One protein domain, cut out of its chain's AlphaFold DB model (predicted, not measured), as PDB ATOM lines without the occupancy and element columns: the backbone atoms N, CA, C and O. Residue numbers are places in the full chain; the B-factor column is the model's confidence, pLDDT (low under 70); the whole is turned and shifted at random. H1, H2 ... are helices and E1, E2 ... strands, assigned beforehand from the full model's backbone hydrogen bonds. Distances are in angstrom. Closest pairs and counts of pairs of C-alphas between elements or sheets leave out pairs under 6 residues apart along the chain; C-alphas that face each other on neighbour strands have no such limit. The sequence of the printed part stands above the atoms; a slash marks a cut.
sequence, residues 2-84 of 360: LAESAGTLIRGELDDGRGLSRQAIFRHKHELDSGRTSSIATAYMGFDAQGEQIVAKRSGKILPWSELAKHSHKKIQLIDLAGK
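This is residues 2 to 84 of the 360 residues of an uncharacterized protein of Aphanomyces invadans (UniProt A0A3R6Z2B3). A long two-stranded ribbon, E1 and E2, runs along the longest axis, with helix H1 packed on it and the short helix H2 packed on H1. H3 lies toward one end of the length and H4 toward the other, near E1, after a long loop of residues 48 to 64. The 83 printed residues hold four named helices and two named strands, in the order H1 H2 H3 E1 H4 E2, and the two strands are antiparallel. The class is mixed, with 41 residues, under half, in named elements. The whole is compact, with a radius of gyration of the C-alphas of 13.0 A, and elongated, spanning 39 by 23 by 22 A.

H1, residues 2 to 11, touches H2, residues 20 to 23, closest at the C-alphas of Glu 4 and Arg 22, 4.3 A apart. H3, residues 29 to 34, is close to H2 but not clearly touching; the closest C-alphas, Gln 23 and Leu 32, are 6.5 A apart. E1, residues 41 to 47, comes closest to H1 at the C-alphas of Met 45 and Ile 10, 5.9 A apart. H4, residues 65 to 71, is apart from H1, and its closest C-alpha pair with E1 is Leu 68 and Gly 46, 6.6 A. E2, residues 74 to 80, is antiparallel to E1 at 158 degrees; N 45 and O 76, 2.9 A, and N 76 and O 45, 2.8 A, are within hydrogen-bond range. Each O i to N i+4 pair is within range in H1 and H3; H4 has 1 of 3, beside 2 of 4 O i to N i+3 pairs, and H2 is too short for an O i to N i+4 pair.

H1 begins at C-alpha 2, (7.648, -44.288, -32.645), and is 13.9 A long. E1 is 20.4 A long and E2 19.8 A, ending at C-alpha 80, (9.557, -39.853, -30.266).

The two C-alphas farthest apart, Asp 33 and Gln 50, are 40.1 A apart. The printed part has no cut, and the link from E1 to H4 is long. Mean pLDDT of the printed part is 75.9; residues 2 to 3, 26 to 42, 60 and 79 to 84 are under 70.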
ATOM      1  N   LEU A   2       7.552 -44.904 -31.327       63.59
ATOM      2  CA  LEU A   2       7.648 -44.288 -32.645       63.59
ATOM      3  C   LEU A   2       9.046 -44.471 -33.252       63.59
ATOM      4  O   LEU A   2       9.113 -44.656 -34.455       63.59
ATOM      5  N   ALA A   3      10.130 -44.523 -32.461       67.81
ATOM      6  CA  ALA A   3      11.498 -44.716 -32.966       67.81
ATOM      7  C   ALA A   3      11.685 -45.886 -33.959       67.81
ATOM      8  O   ALA A   3      12.485 -45.777 -34.881       67.81
ATOM      9  N   GLU A   4      10.948 -46.990 -33.816       78.56
ATOM     10  CA  GLU A   4      11.069 -48.134 -34.730       78.56
ATOM     11  C   GLU A   4      10.444 -47.818 -36.102       78.56
ATOM     12  O   GLU A   4      11.101 -47.921 -37.139       78.56
ATOM     13  N   SER A   5       9.198 -47.335 -36.113       82.19
ATOM     14  CA  SER A   5       8.477 -46.970 -37.340       82.19
ATOM     15  C   SER A   5       8.987 -45.679 -37.980       82.19
ATOM     16  O   SER A   5       9.074 -45.601 -39.198       82.19
ATOM     17  N   ALA A   6       9.386 -44.684 -37.188       81.56
ATOM     18  CA  ALA A   6      10.037 -43.473 -37.678       81.56
ATOM     19  C   ALA A   6      11.397 -43.798 -38.311       81.56
ATOM     20  O   ALA A   6      11.683 -43.286 -39.386       81.56
ATOM     21  N   GLY A   7      12.194 -44.697 -37.714       82.88
ATOM     22  CA  GLY A   7      13.470 -45.143 -38.285       82.88
ATOM     23  C   GLY A   7      13.288 -45.872 -39.618       82.88
ATOM     24  O   GLY A   7      13.995 -45.595 -40.585       82.88
ATOM     25  N   THR A   8      12.270 -46.731 -39.683       85.75
ATOM     26  CA  THR A   8      11.841 -47.449 -40.894       85.75
ATOM     27  C   THR A   8      11.419 -46.462 -41.995       85.75
ATOM     28  O   THR A   8      11.898 -46.531 -43.126       85.75
ATOM     29  N   LEU A   9      10.592 -45.463 -41.650       87.00
ATOM     30  CA  LEU A   9      10.159 -44.410 -42.574       87.00
ATOM     31  C   LEU A   9      11.339 -43.579 -43.102       87.00
ATOM     32  O   LEU A   9      11.500 -43.486 -44.315       87.00
ATOM     33  N   ILE A  10      12.180 -42.991 -42.241       85.75
ATOM     34  CA  ILE A  10      13.237 -42.050 -42.678       85.75
ATOM     35  C   ILE A  10      14.403 -42.716 -43.425       85.75
ATOM     36  O   ILE A  10      15.089 -42.043 -44.193       85.75
ATOM     37  N   ARG A  11      14.643 -44.017 -43.209       83.38
ATOM     38  CA  ARG A  11      15.680 -44.785 -43.925       83.38
ATOM     39  C   ARG A  11      15.182 -45.374 -45.246       83.38
ATOM     40  O   ARG A  11      16.009 -45.707 -46.089       83.38
ATOM     41  N   GLY A  12      13.865 -45.524 -45.416       82.69
ATOM     42  CA  GLY A  12      13.272 -46.225 -46.561       82.69
ATOM     43  C   GLY A  12      13.514 -47.741 -46.561       82.69
ATOM     44  O   GLY A  12      13.307 -48.385 -47.585       82.69
ATOM     45  N   GLU A  13      13.947 -48.312 -45.434       85.12
ATOM     46  CA  GLU A  13      14.256 -49.737 -45.263       85.12
ATOM     47  C   GLU A  13      13.381 -50.353 -44.171       85.12
ATOM     48  O   GLU A  13      13.037 -49.681 -43.199       85.12
ATOM     49  N   LEU A  14      13.076 -51.644 -44.316       86.88
ATOM     50  CA  LEU A  14      12.374 -52.438 -43.305       86.88
ATOM     51  C   LEU A  14      13.286 -52.746 -42.102       86.88
ATOM     52  O   LEU A  14      14.510 -52.798 -42.225       86.88
ATOM     53  N   ASP A  15      12.679 -52.941 -40.931       84.88
ATOM     54  CA  ASP A  15      13.368 -53.361 -39.710       84.88
ATOM     55  C   ASP A  15      13.711 -54.860 -39.751       84.88
ATOM     56  O   ASP A  15      12.952 -55.673 -40.274       84.88
ATOM     57  N   ASP A  16      14.831 -55.249 -39.143       84.25
ATOM     58  CA  ASP A  16      15.297 -56.642 -39.095       84.25
ATOM     59  C   ASP A  16      14.603 -57.498 -38.012       84.25
ATOM     60  O   ASP A  16      14.984 -58.646 -37.770       84.25
ATOM     61  N   GLY A  17      13.626 -56.930 -37.295       77.50
ATOM     62  CA  GLY A  17      12.947 -57.537 -36.150       77.50
ATOM     63  C   GLY A  17      13.764 -57.507 -34.852       77.50
ATOM     64  O   GLY A  17      13.224 -57.785 -33.778       77.50
ATOM     65  N   ARG A  18      15.048 -57.136 -34.918       78.25
ATOM     66  CA  ARG A  18      15.958 -56.947 -33.771       78.25
ATOM     67  C   ARG A  18      16.045 -55.462 -33.393       78.25
ATOM     68  O   ARG A  18      16.403 -55.112 -32.260       78.25
ATOM     69  N   GLY A  19      15.620 -54.586 -34.300       73.38
ATOM     70  CA  GLY A  19      15.465 -53.157 -34.100       73.38
ATOM     71  C   GLY A  19      16.549 -52.318 -34.769       73.38
ATOM     72  O   GLY A  19      16.898 -51.269 -34.223       73.38
ATOM     73  N   LEU A  20      17.088 -52.759 -35.908       78.31
ATOM     74  CA  LEU A  20      17.943 -51.961 -36.794       78.31
ATOM     75  C   LEU A  20      17.409 -50.524 -36.985       78.31
ATOM     76  O   LEU A  20      18.155 -49.552 -36.867       78.31
ATOM     77  N   SER A  21      16.100 -50.369 -37.208       79.25
ATOM     78  CA  SER A  21      15.468 -49.073 -37.471       79.25
ATOM     79  C   SER A  21      15.467 -48.145 -36.251       79.25
ATOM     80  O   SER A  21      15.726 -46.952 -36.403       79.25
ATOM     81  N   ARG A  22      15.245 -48.661 -35.030       74.38
ATOM     82  CA  ARG A  22      15.292 -47.829 -33.804       74.38
ATOM     83  C   ARG A  22      16.717 -47.396 -33.435       74.38
ATOM     84  O   ARG A  22      16.881 -46.305 -32.894       74.38
ATOM     85  N   GLN A  23      17.744 -48.190 -33.765       74.75
ATOM     86  CA  GLN A  23      19.148 -47.818 -33.516       74.75
ATOM     87  C   GLN A  23      19.541 -46.531 -34.254       74.75
ATOM     88  O   GLN A  23      20.304 -45.736 -33.721       74.75
ATOM     89  N   ALA A  24      18.970 -46.286 -35.437       71.50
ATOM     90  CA  ALA A  24      19.206 -45.074 -36.220       71.50
ATOM     91  C   ALA A  24      18.508 -43.808 -35.671       71.50
ATOM     92  O   ALA A  24      18.672 -42.728 -36.237       71.50
ATOM     93  N   ILE A  25      17.718 -43.938 -34.599       70.94
ATOM     94  CA  ILE A  25      17.023 -42.836 -33.915       70.94
ATOM     95  C   ILE A  25      17.552 -42.618 -32.486       70.94
ATOM     96  O   ILE A  25      17.476 -41.501 -31.974       70.94
ATOM     97  N   PHE A  26      18.126 -43.643 -31.853       69.88
ATOM     98  CA  PHE A  26      18.788 -43.512 -30.553       69.88
ATOM     99  C   PHE A  26      20.053 -42.642 -30.637       69.88
ATOM    100  O   PHE A  26      20.847 -42.749 -31.569       69.88
ATOM    101  N   ARG A  27      20.231 -41.770 -29.640       62.69
ATOM    102  CA  ARG A  27      21.315 -40.778 -29.551       62.69
ATOM    103  C   ARG A  27      22.335 -41.109 -28.463       62.69
ATOM    104  O   ARG A  27      23.469 -40.644 -28.543       62.69
ATOM    105  N   HIS A  28      21.965 -41.916 -27.466       61.41
ATOM    106  CA  HIS A  28      22.844 -42.263 -26.345       61.41
ATOM    107  C   HIS A  28      23.039 -43.770 -26.174       61.41
ATOM    108  O   HIS A  28      22.146 -44.573 -26.446       61.41
ATOM    109  N   LYS A  29      24.205 -44.162 -25.645       61.94
ATOM    110  CA  LYS A  29      24.575 -45.573 -25.469       61.94
ATOM    111  C   LYS A  29      23.565 -46.349 -24.611       61.94
ATOM    112  O   LYS A  29      23.143 -47.429 -25.001       61.94
ATOM    113  N   HIS A  30      23.081 -45.757 -23.519       60.56
ATOM    114  CA  HIS A  30      22.089 -46.395 -22.646       60.56
ATOM    115  C   HIS A  30      20.713 -46.605 -23.308       60.56
ATOM    116  O   HIS A  30      19.920 -47.401 -22.809       60.56
ATOM    117  N   GLU A  31      20.411 -45.945 -24.429       63.12
ATOM    118  CA  GLU A  31      19.199 -46.203 -25.228       63.12
ATOM    119  C   GLU A  31      19.366 -47.449 -26.102       63.12
ATOM    120  O   GLU A  31      18.438 -48.250 -26.211       63.12
ATOM    121  N   LEU A  32      20.569 -47.650 -26.659       64.94
ATOM    122  CA  LEU A  32      20.958 -48.885 -27.344       64.94
ATOM    123  C   LEU A  32      20.948 -50.062 -26.356       64.94
ATOM    124  O   LEU A  32      20.297 -51.070 -26.625       64.94
ATOM    125  N   ASP A  33      21.581 -49.893 -25.189       62.41
ATOM    126  CA  ASP A  33      21.711 -50.935 -24.161       62.41
ATOM    127  C   ASP A  33      20.350 -51.319 -23.533       62.41
ATOM    128  O   ASP A  33      20.065 -52.497 -23.324       62.41
ATOM    129  N   SER A  34      19.477 -50.342 -23.242       63.88
ATOM    130  CA  SER A  34      18.149 -50.594 -22.642       63.88
ATOM    131  C   SER A  34      17.028 -50.843 -23.659       63.88
ATOM    132  O   SER A  34      15.922 -51.249 -23.287       63.88
ATOM    133  N   GLY A  35      17.272 -50.553 -24.940       63.41
ATOM    134  CA  GLY A  35      16.275 -50.590 -26.006       63.41
ATOM    135  C   GLY A  35      15.149 -49.552 -25.882       63.41
ATOM    136  O   GLY A  35      14.127 -49.715 -26.556       63.41
ATOM    137  N   ARG A  36      15.297 -48.534 -25.019       60.25
ATOM    138  CA  ARG A  36      14.280 -47.515 -24.696       60.25
ATOM    139  C   ARG A  36      14.791 -46.105 -24.993       60.25
ATOM    140  O   ARG A  36      15.843 -45.713 -24.502       60.25
ATOM    141  N   THR A  37      13.990 -45.317 -25.706       58.56
ATOM    142  CA  THR A  37      14.214 -43.878 -25.904       58.56
ATOM    143  C   THR A  37      14.174 -43.146 -24.556       58.56
ATOM    144  O   THR A  37      13.227 -43.315 -23.786       58.56
ATOM    145  N   SER A  38      15.196 -42.335 -24.281       52.62
ATOM    146  CA  SER A  38      15.371 -41.552 -23.045       52.62
ATOM    147  C   SER A  38      15.481 -40.049 -23.317       52.62
ATOM    148  O   SER A  38      15.010 -39.232 -22.529       52.62
ATOM    149  N   SER A  39      16.070 -39.709 -24.462       51.47
ATOM    150  CA  SER A  39      16.220 -38.379 -25.028       51.47
ATOM    151  C   SER A  39      15.083 -38.075 -26.001       51.47
ATOM    152  O   SER A  39      14.329 -38.959 -26.414       51.47
ATOM    153  N   ILE A  40      14.959 -36.808 -26.391       58.12
ATOM    154  CA  ILE A  40      14.049 -36.416 -27.465       58.12
ATOM    155  C   ILE A  40      14.738 -36.702 -28.791       58.12
ATOM    156  O   ILE A  40      15.650 -35.986 -29.202       58.12
ATOM    157  N   ALA A  41      14.294 -37.754 -29.468       60.25
ATOM    158  CA  ALA A  41      14.807 -38.098 -30.778       60.25
ATOM    159  C   ALA A  41      13.978 -37.407 -31.872       60.25
ATOM    160  O   ALA A  41      12.881 -37.846 -32.219       60.25
ATOM    161  N   THR A  42      14.521 -36.307 -32.397       66.31
ATOM    162  CA  THR A  42      14.026 -35.609 -33.592       66.31
ATOM    163  C   THR A  42      14.516 -36.321 -34.848       66.31
ATOM    164  O   THR A  42      15.725 -36.501 -35.020       66.31
ATOM    165  N   ALA A  43      13.592 -36.654 -35.742       75.62
ATOM    166  CA  ALA A  43      13.850 -37.137 -37.090       75.62
ATOM    167  C   ALA A  43      13.020 -36.332 -38.104       75.62
ATOM    168  O   ALA A  43      11.999 -35.746 -37.748       75.62
ATOM    169  N   TYR A  44      13.442 -36.305 -39.368       83.38
ATOM    170  CA  TYR A  44      12.769 -35.537 -40.417       83.38
ATOM    171  C   TYR A  44      12.368 -36.434 -41.585       83.38
ATOM    172  O   TYR A  44      13.155 -37.253 -42.056       83.38
ATOM    173  N   MET A  45      11.139 -36.246 -42.054       88.06
ATOM    174  CA  MET A  45      10.550 -36.882 -43.227       88.06
ATOM    175  C   MET A  45      10.102 -35.777 -44.189       88.06
ATOM    176  O   MET A  45       9.736 -34.681 -43.758       88.06
ATOM    177  N   GLY A  46      10.124 -36.039 -45.492       89.69
ATOM    178  CA  GLY A  46       9.686 -35.066 -46.485       89.69
ATOM    179  C   GLY A  46       9.131 -35.720 -47.738       89.69
ATOM    180  O   GLY A  46       9.432 -36.880 -48.028       89.69
ATOM    181  N   PHE A  47       8.312 -34.956 -48.451       92.94
ATOM    182  CA  PHE A  47       7.678 -35.346 -49.703       92.94
ATOM    183  C   PHE A  47       7.957 -34.297 -50.775       92.94
ATOM    184  O   PHE A  47       8.022 -33.101 -50.470       92.94
ATOM    185  N   ASP A  48       8.133 -34.739 -52.015       92.50
ATOM    186  CA  ASP A  48       8.328 -33.862 -53.173       92.50
ATOM    187  C   ASP A  48       7.012 -33.200 -53.641       92.50
ATOM    188  O   ASP A  48       5.995 -33.222 -52.942       92.50
ATOM    189  N   ALA A  49       7.041 -32.537 -54.802       89.38
ATOM    190  CA  ALA A  49       5.874 -31.856 -55.371       89.38
ATOM    191  C   ALA A  49       4.831 -32.828 -55.959       89.38
ATOM    192  O   ALA A  49       3.681 -32.449 -56.167       89.38
ATOM    193  N   GLN A  50       5.230 -34.072 -56.231       90.00
ATOM    194  CA  GLN A  50       4.386 -35.162 -56.710       90.00
ATOM    195  C   GLN A  50       3.718 -35.895 -55.532       90.00
ATOM    196  O   GLN A  50       2.685 -36.540 -55.704       90.00
ATOM    197  N   GLY A  51       4.271 -35.738 -54.327       85.88
ATOM    198  CA  GLY A  51       3.808 -36.344 -53.087       85.88
ATOM    199  C   GLY A  51       4.502 -37.656 -52.737       85.88
ATOM    200  O   GLY A  51       4.070 -38.330 -51.802       85.88
ATOM    201  N   GLU A  52       5.578 -38.005 -53.443       89.88
ATOM    202  CA  GLU A  52       6.385 -39.179 -53.135       89.88
ATOM    203  C   GLU A  52       7.385 -38.901 -52.013       89.88
ATOM    204  O   GLU A  52       7.833 -37.770 -51.797       89.88
ATOM    205  N   GLN A  53       7.709 -39.940 -51.238       91.19
ATOM    206  CA  GLN A  53       8.573 -39.777 -50.070       91.19
ATOM    207  C   GLN A  53      10.043 -39.639 -50.485       91.19
ATOM    208  O   GLN A  53      10.641 -40.555 -51.050       91.19
ATOM    209  N   ILE A  54      10.671 -38.544 -50.063       90.44
ATOM    210  CA  ILE A  54      12.100 -38.319 -50.260       90.44
ATOM    211  C   ILE A  54      12.900 -39.160 -49.255       90.44
ATOM    212  O   ILE A  54      12.797 -38.985 -48.038       90.44
ATOM    213  N   VAL A  55      13.725 -40.066 -49.783       88.50
ATOM    214  CA  VAL A  55      14.661 -40.934 -49.047       88.50
ATOM    215  C   VAL A  55      16.063 -40.853 -49.660       88.50
ATOM    216  O   VAL A  55      16.250 -40.338 -50.765       88.50
ATOM    217  N   ALA A  56      17.088 -41.330 -48.950       84.88
ATOM    218  CA  ALA A  56      18.456 -41.282 -49.460       84.88
ATOM    219  C   ALA A  56      18.680 -42.283 -50.610       84.88
ATOM    220  O   ALA A  56      18.374 -43.465 -50.492       84.88
ATOM    221  N   LYS A  57      19.348 -41.843 -51.687       80.75
ATOM    222  CA  LYS A  57      19.728 -42.694 -52.839       80.75
ATOM    223  C   LYS A  57      20.709 -43.835 -52.504       80.75
ATOM    224  O   LYS A  57      21.027 -44.637 -53.375       80.75
ATOM    225  N   ARG A  58      21.246 -43.885 -51.280       78.38
ATOM    226  CA  ARG A  58      22.077 -44.990 -50.779       78.38
ATOM    227  C   ARG A  58      21.314 -45.679 -49.655       78.38
ATOM    228  O   ARG A  58      21.012 -45.021 -48.660       78.38
ATOM    229  N   SER A  59      21.063 -46.976 -49.831       73.50
ATOM    230  CA  SER A  59      20.301 -47.820 -48.904       73.50
ATOM    231  C   SER A  59      20.683 -47.566 -47.445       73.50
ATOM    232  O   SER A  59      21.868 -47.500 -47.101       73.50
ATOM    233  N   GLY A  60      19.673 -47.360 -46.602       68.44
ATOM    234  CA  GLY A  60      19.827 -47.369 -45.154       68.44
ATOM    235  C   GLY A  60      20.503 -46.151 -44.529       68.44
ATOM    236  O   GLY A  60      20.673 -46.126 -43.305       68.44
ATOM    237  N   LYS A  61      20.871 -45.139 -45.326       79.44
ATOM    238  CA  LYS A  61      21.333 -43.839 -44.824       79.44
ATOM    239  C   LYS A  61      20.160 -42.882 -44.627       79.44
ATOM    240  O   LYS A  61      19.250 -42.823 -45.444       79.44
ATOM    241  N   ILE A  62      20.220 -42.083 -43.566       80.81
ATOM    242  CA  ILE A  62      19.309 -40.950 -43.366       80.81
ATOM    243  C   ILE A  62      19.797 -39.784 -44.237       80.81
ATOM    244  O   ILE A  62      21.001 -39.517 -44.302       80.81
ATOM    245  N   LEU A  63      18.878 -39.094 -44.914       82.94
ATOM    246  CA  LEU A  63      19.198 -37.898 -45.693       82.94
ATOM    247  C   LEU A  63      19.397 -36.693 -44.743       82.94
ATOM    248  O   LEU A  63      18.526 -36.451 -43.905       82.94
ATOM    249  N   PRO A  64      20.499 -35.919 -44.840       80.19
ATOM    250  CA  PRO A  64      20.697 -34.735 -44.003       80.19
ATOM    251  C   PRO A  64      19.575 -33.705 -44.177       80.19
ATOM    252  O   PRO A  64      19.078 -33.514 -45.286       80.19
ATOM    253  N   TRP A  65      19.226 -32.982 -43.108       75.19
ATOM    254  CA  TRP A  65      18.173 -31.954 -43.145       75.19
ATOM    255  C   TRP A  65      18.387 -30.919 -44.259       75.19
ATOM    256  O   TRP A  65      17.445 -30.583 -44.966       75.19
ATOM    257  N   SER A  66      19.626 -30.476 -44.480       75.38
ATOM    258  CA  SER A  66      19.981 -29.520 -45.539       75.38
ATOM    259  C   SER A  66      19.786 -30.054 -46.963       75.38
ATOM    260  O   SER A  66      19.578 -29.264 -47.878       75.38
ATOM    261  N   GLU A  67      19.822 -31.372 -47.169       82.44
ATOM    262  CA  GLU A  67      19.510 -32.016 -48.451       82.44
ATOM    263  C   GLU A  67      18.002 -32.252 -48.592       82.44
ATOM    264  O   GLU A  67      17.414 -31.937 -49.627       82.44
ATOM    265  N   LEU A  68      17.358 -32.748 -47.532       85.69
ATOM    266  CA  LEU A  68      15.916 -32.986 -47.486       85.69
ATOM    267  C   LEU A  68      15.128 -31.682 -47.690       85.69
ATOM    268  O   LEU A  68      14.182 -31.644 -48.478       85.69
ATOM    269  N   ALA A  69      15.532 -30.600 -47.022       82.06
ATOM    270  CA  ALA A  69      14.799 -29.340 -46.990       82.06
ATOM    271  C   ALA A  69      14.725 -28.626 -48.351       82.06
ATOM    272  O   ALA A  69      13.708 -27.984 -48.623       82.06
ATOM    273  N   LYS A  70      15.757 -28.777 -49.198       85.38
ATOM    274  CA  LYS A  70      15.818 -28.233 -50.570       85.38
ATOM    275  C   LYS A  70      14.779 -28.860 -51.501       85.38
ATOM    276  O   LYS A  70      14.215 -28.166 -52.336       85.38
ATOM    277  N   HIS A  71      14.564 -30.169 -51.372       86.31
ATOM    278  CA  HIS A  71      13.758 -30.956 -52.310       86.31
ATOM    279  C   HIS A  71      12.318 -31.183 -51.818       86.31
ATOM    280  O   HIS A  71      11.418 -31.423 -52.618       86.31
ATOM    281  N   SER A  72      12.090 -31.099 -50.504       89.12
ATOM    282  CA  SER A  72      10.789 -31.376 -49.887       89.12
ATOM    283  C   SER A  72       9.815 -30.209 -50.054       89.12
ATOM    284  O   SER A  72      10.018 -29.157 -49.442       89.12
ATOM    285  N   HIS A  73       8.719 -30.411 -50.783       88.88
ATOM    286  CA  HIS A  73       7.562 -29.510 -50.762       88.88
ATOM    287  C   HIS A  73       6.874 -29.576 -49.393       88.88
ATOM    288  O   HIS A  73       6.762 -28.562 -48.706       88.88
ATOM    289  N   LYS A  74       6.519 -30.787 -48.939       87.94
ATOM    290  CA  LYS A  74       5.973 -31.026 -47.596       87.94
ATOM    291  C   LYS A  74       7.057 -31.571 -46.670       87.94
ATOM    292  O   LYS A  74       7.807 -32.467 -47.048       87.94
ATOM    293  N   LYS A  75       7.134 -31.049 -45.446       85.75
ATOM    294  CA  LYS A  75       8.131 -31.420 -44.429       85.75
ATOM    295  C   LYS A  75       7.406 -31.861 -43.157       85.75
ATOM    296  O   LYS A  75       6.459 -31.200 -42.745       85.75
ATOM    297  N   ILE A  76       7.837 -32.962 -42.545       85.69
ATOM    298  CA  ILE A  76       7.274 -33.497 -41.299       85.69
ATOM    299  C   ILE A  76       8.410 -33.758 -40.311       85.69
ATOM    300  O   ILE A  76       9.346 -34.506 -40.597       85.69
ATOM    301  N   GLN A  77       8.307 -33.154 -39.131       79.50
ATOM    302  CA  GLN A  77       9.176 -33.428 -37.993       79.50
ATOM    303  C   GLN A  77       8.557 -34.559 -37.162       79.50
ATOM    304  O   GLN A  77       7.410 -34.477 -36.728       79.50
ATOM    305  N   LEU A  78       9.313 -35.634 -36.957       77.19
ATOM    306  CA  LEU A  78       8.939 -36.768 -36.120       77.19
ATOM    307  C   LEU A  78       9.686 -36.654 -34.788       77.19
ATOM    308  O   LEU A  78      10.908 -36.514 -34.770       77.19
ATOM    309  N   ILE A  79       8.952 -36.720 -33.678       68.25
ATOM    310  CA  ILE A  79       9.485 -36.575 -32.317       68.25
ATOM    311  C   ILE A  79       9.029 -37.796 -31.504       68.25
ATOM    312  O   ILE A  79       7.840 -37.915 -31.202       68.25
ATOM    313  N   ASP A  80       9.928 -38.732 -31.157       64.31
ATOM    314  CA  ASP A  80       9.557 -39.853 -30.266       64.31
ATOM    315  C   ASP A  80       9.466 -39.342 -28.821       64.31
ATOM    316  O   ASP A  80      10.457 -38.928 -28.221       64.31
ATOM    317  N   LEU A  81       8.255 -39.374 -28.265       53.81
ATOM    318  CA  LEU A  81       7.974 -39.012 -26.879       53.81
ATOM    319  C   LEU A  81       7.673 -40.276 -26.068       53.81
ATOM    320  O   LEU A  81       6.756 -41.039 -26.380       53.81
ATOM    321  N   ALA A  82       8.429 -40.491 -24.990       50.41
ATOM    322  CA  ALA A  82       8.245 -41.636 -24.106       50.41
ATOM    323  C   ALA A  82       6.943 -41.516 -23.285       50.41
ATOM    324  O   ALA A  82       6.883 -40.799 -22.283       50.41
ATOM    325  N   GLY A  83       5.905 -42.254 -23.693       49.31
ATOM    326  CA  GLY A  83       4.602 -42.291 -23.025       49.31
ATOM    327  C   GLY A  83       3.793 -43.561 -23.310       49.31
ATOM    328  O   GLY A  83       4.120 -44.354 -24.193       49.31
ATOM    329  N   LYS A  84       2.722 -43.763 -22.537       46.94
ATOM    330  CA  LYS A  84       1.764 -44.876 -22.649       46.94
ATOM    331  C   LYS A  84       0.402 -44.317 -23.054       46.94
ATOM    332  O   LYS A  84      -0.026 -43.328 -22.474       46.94
TER     333      LYS A  84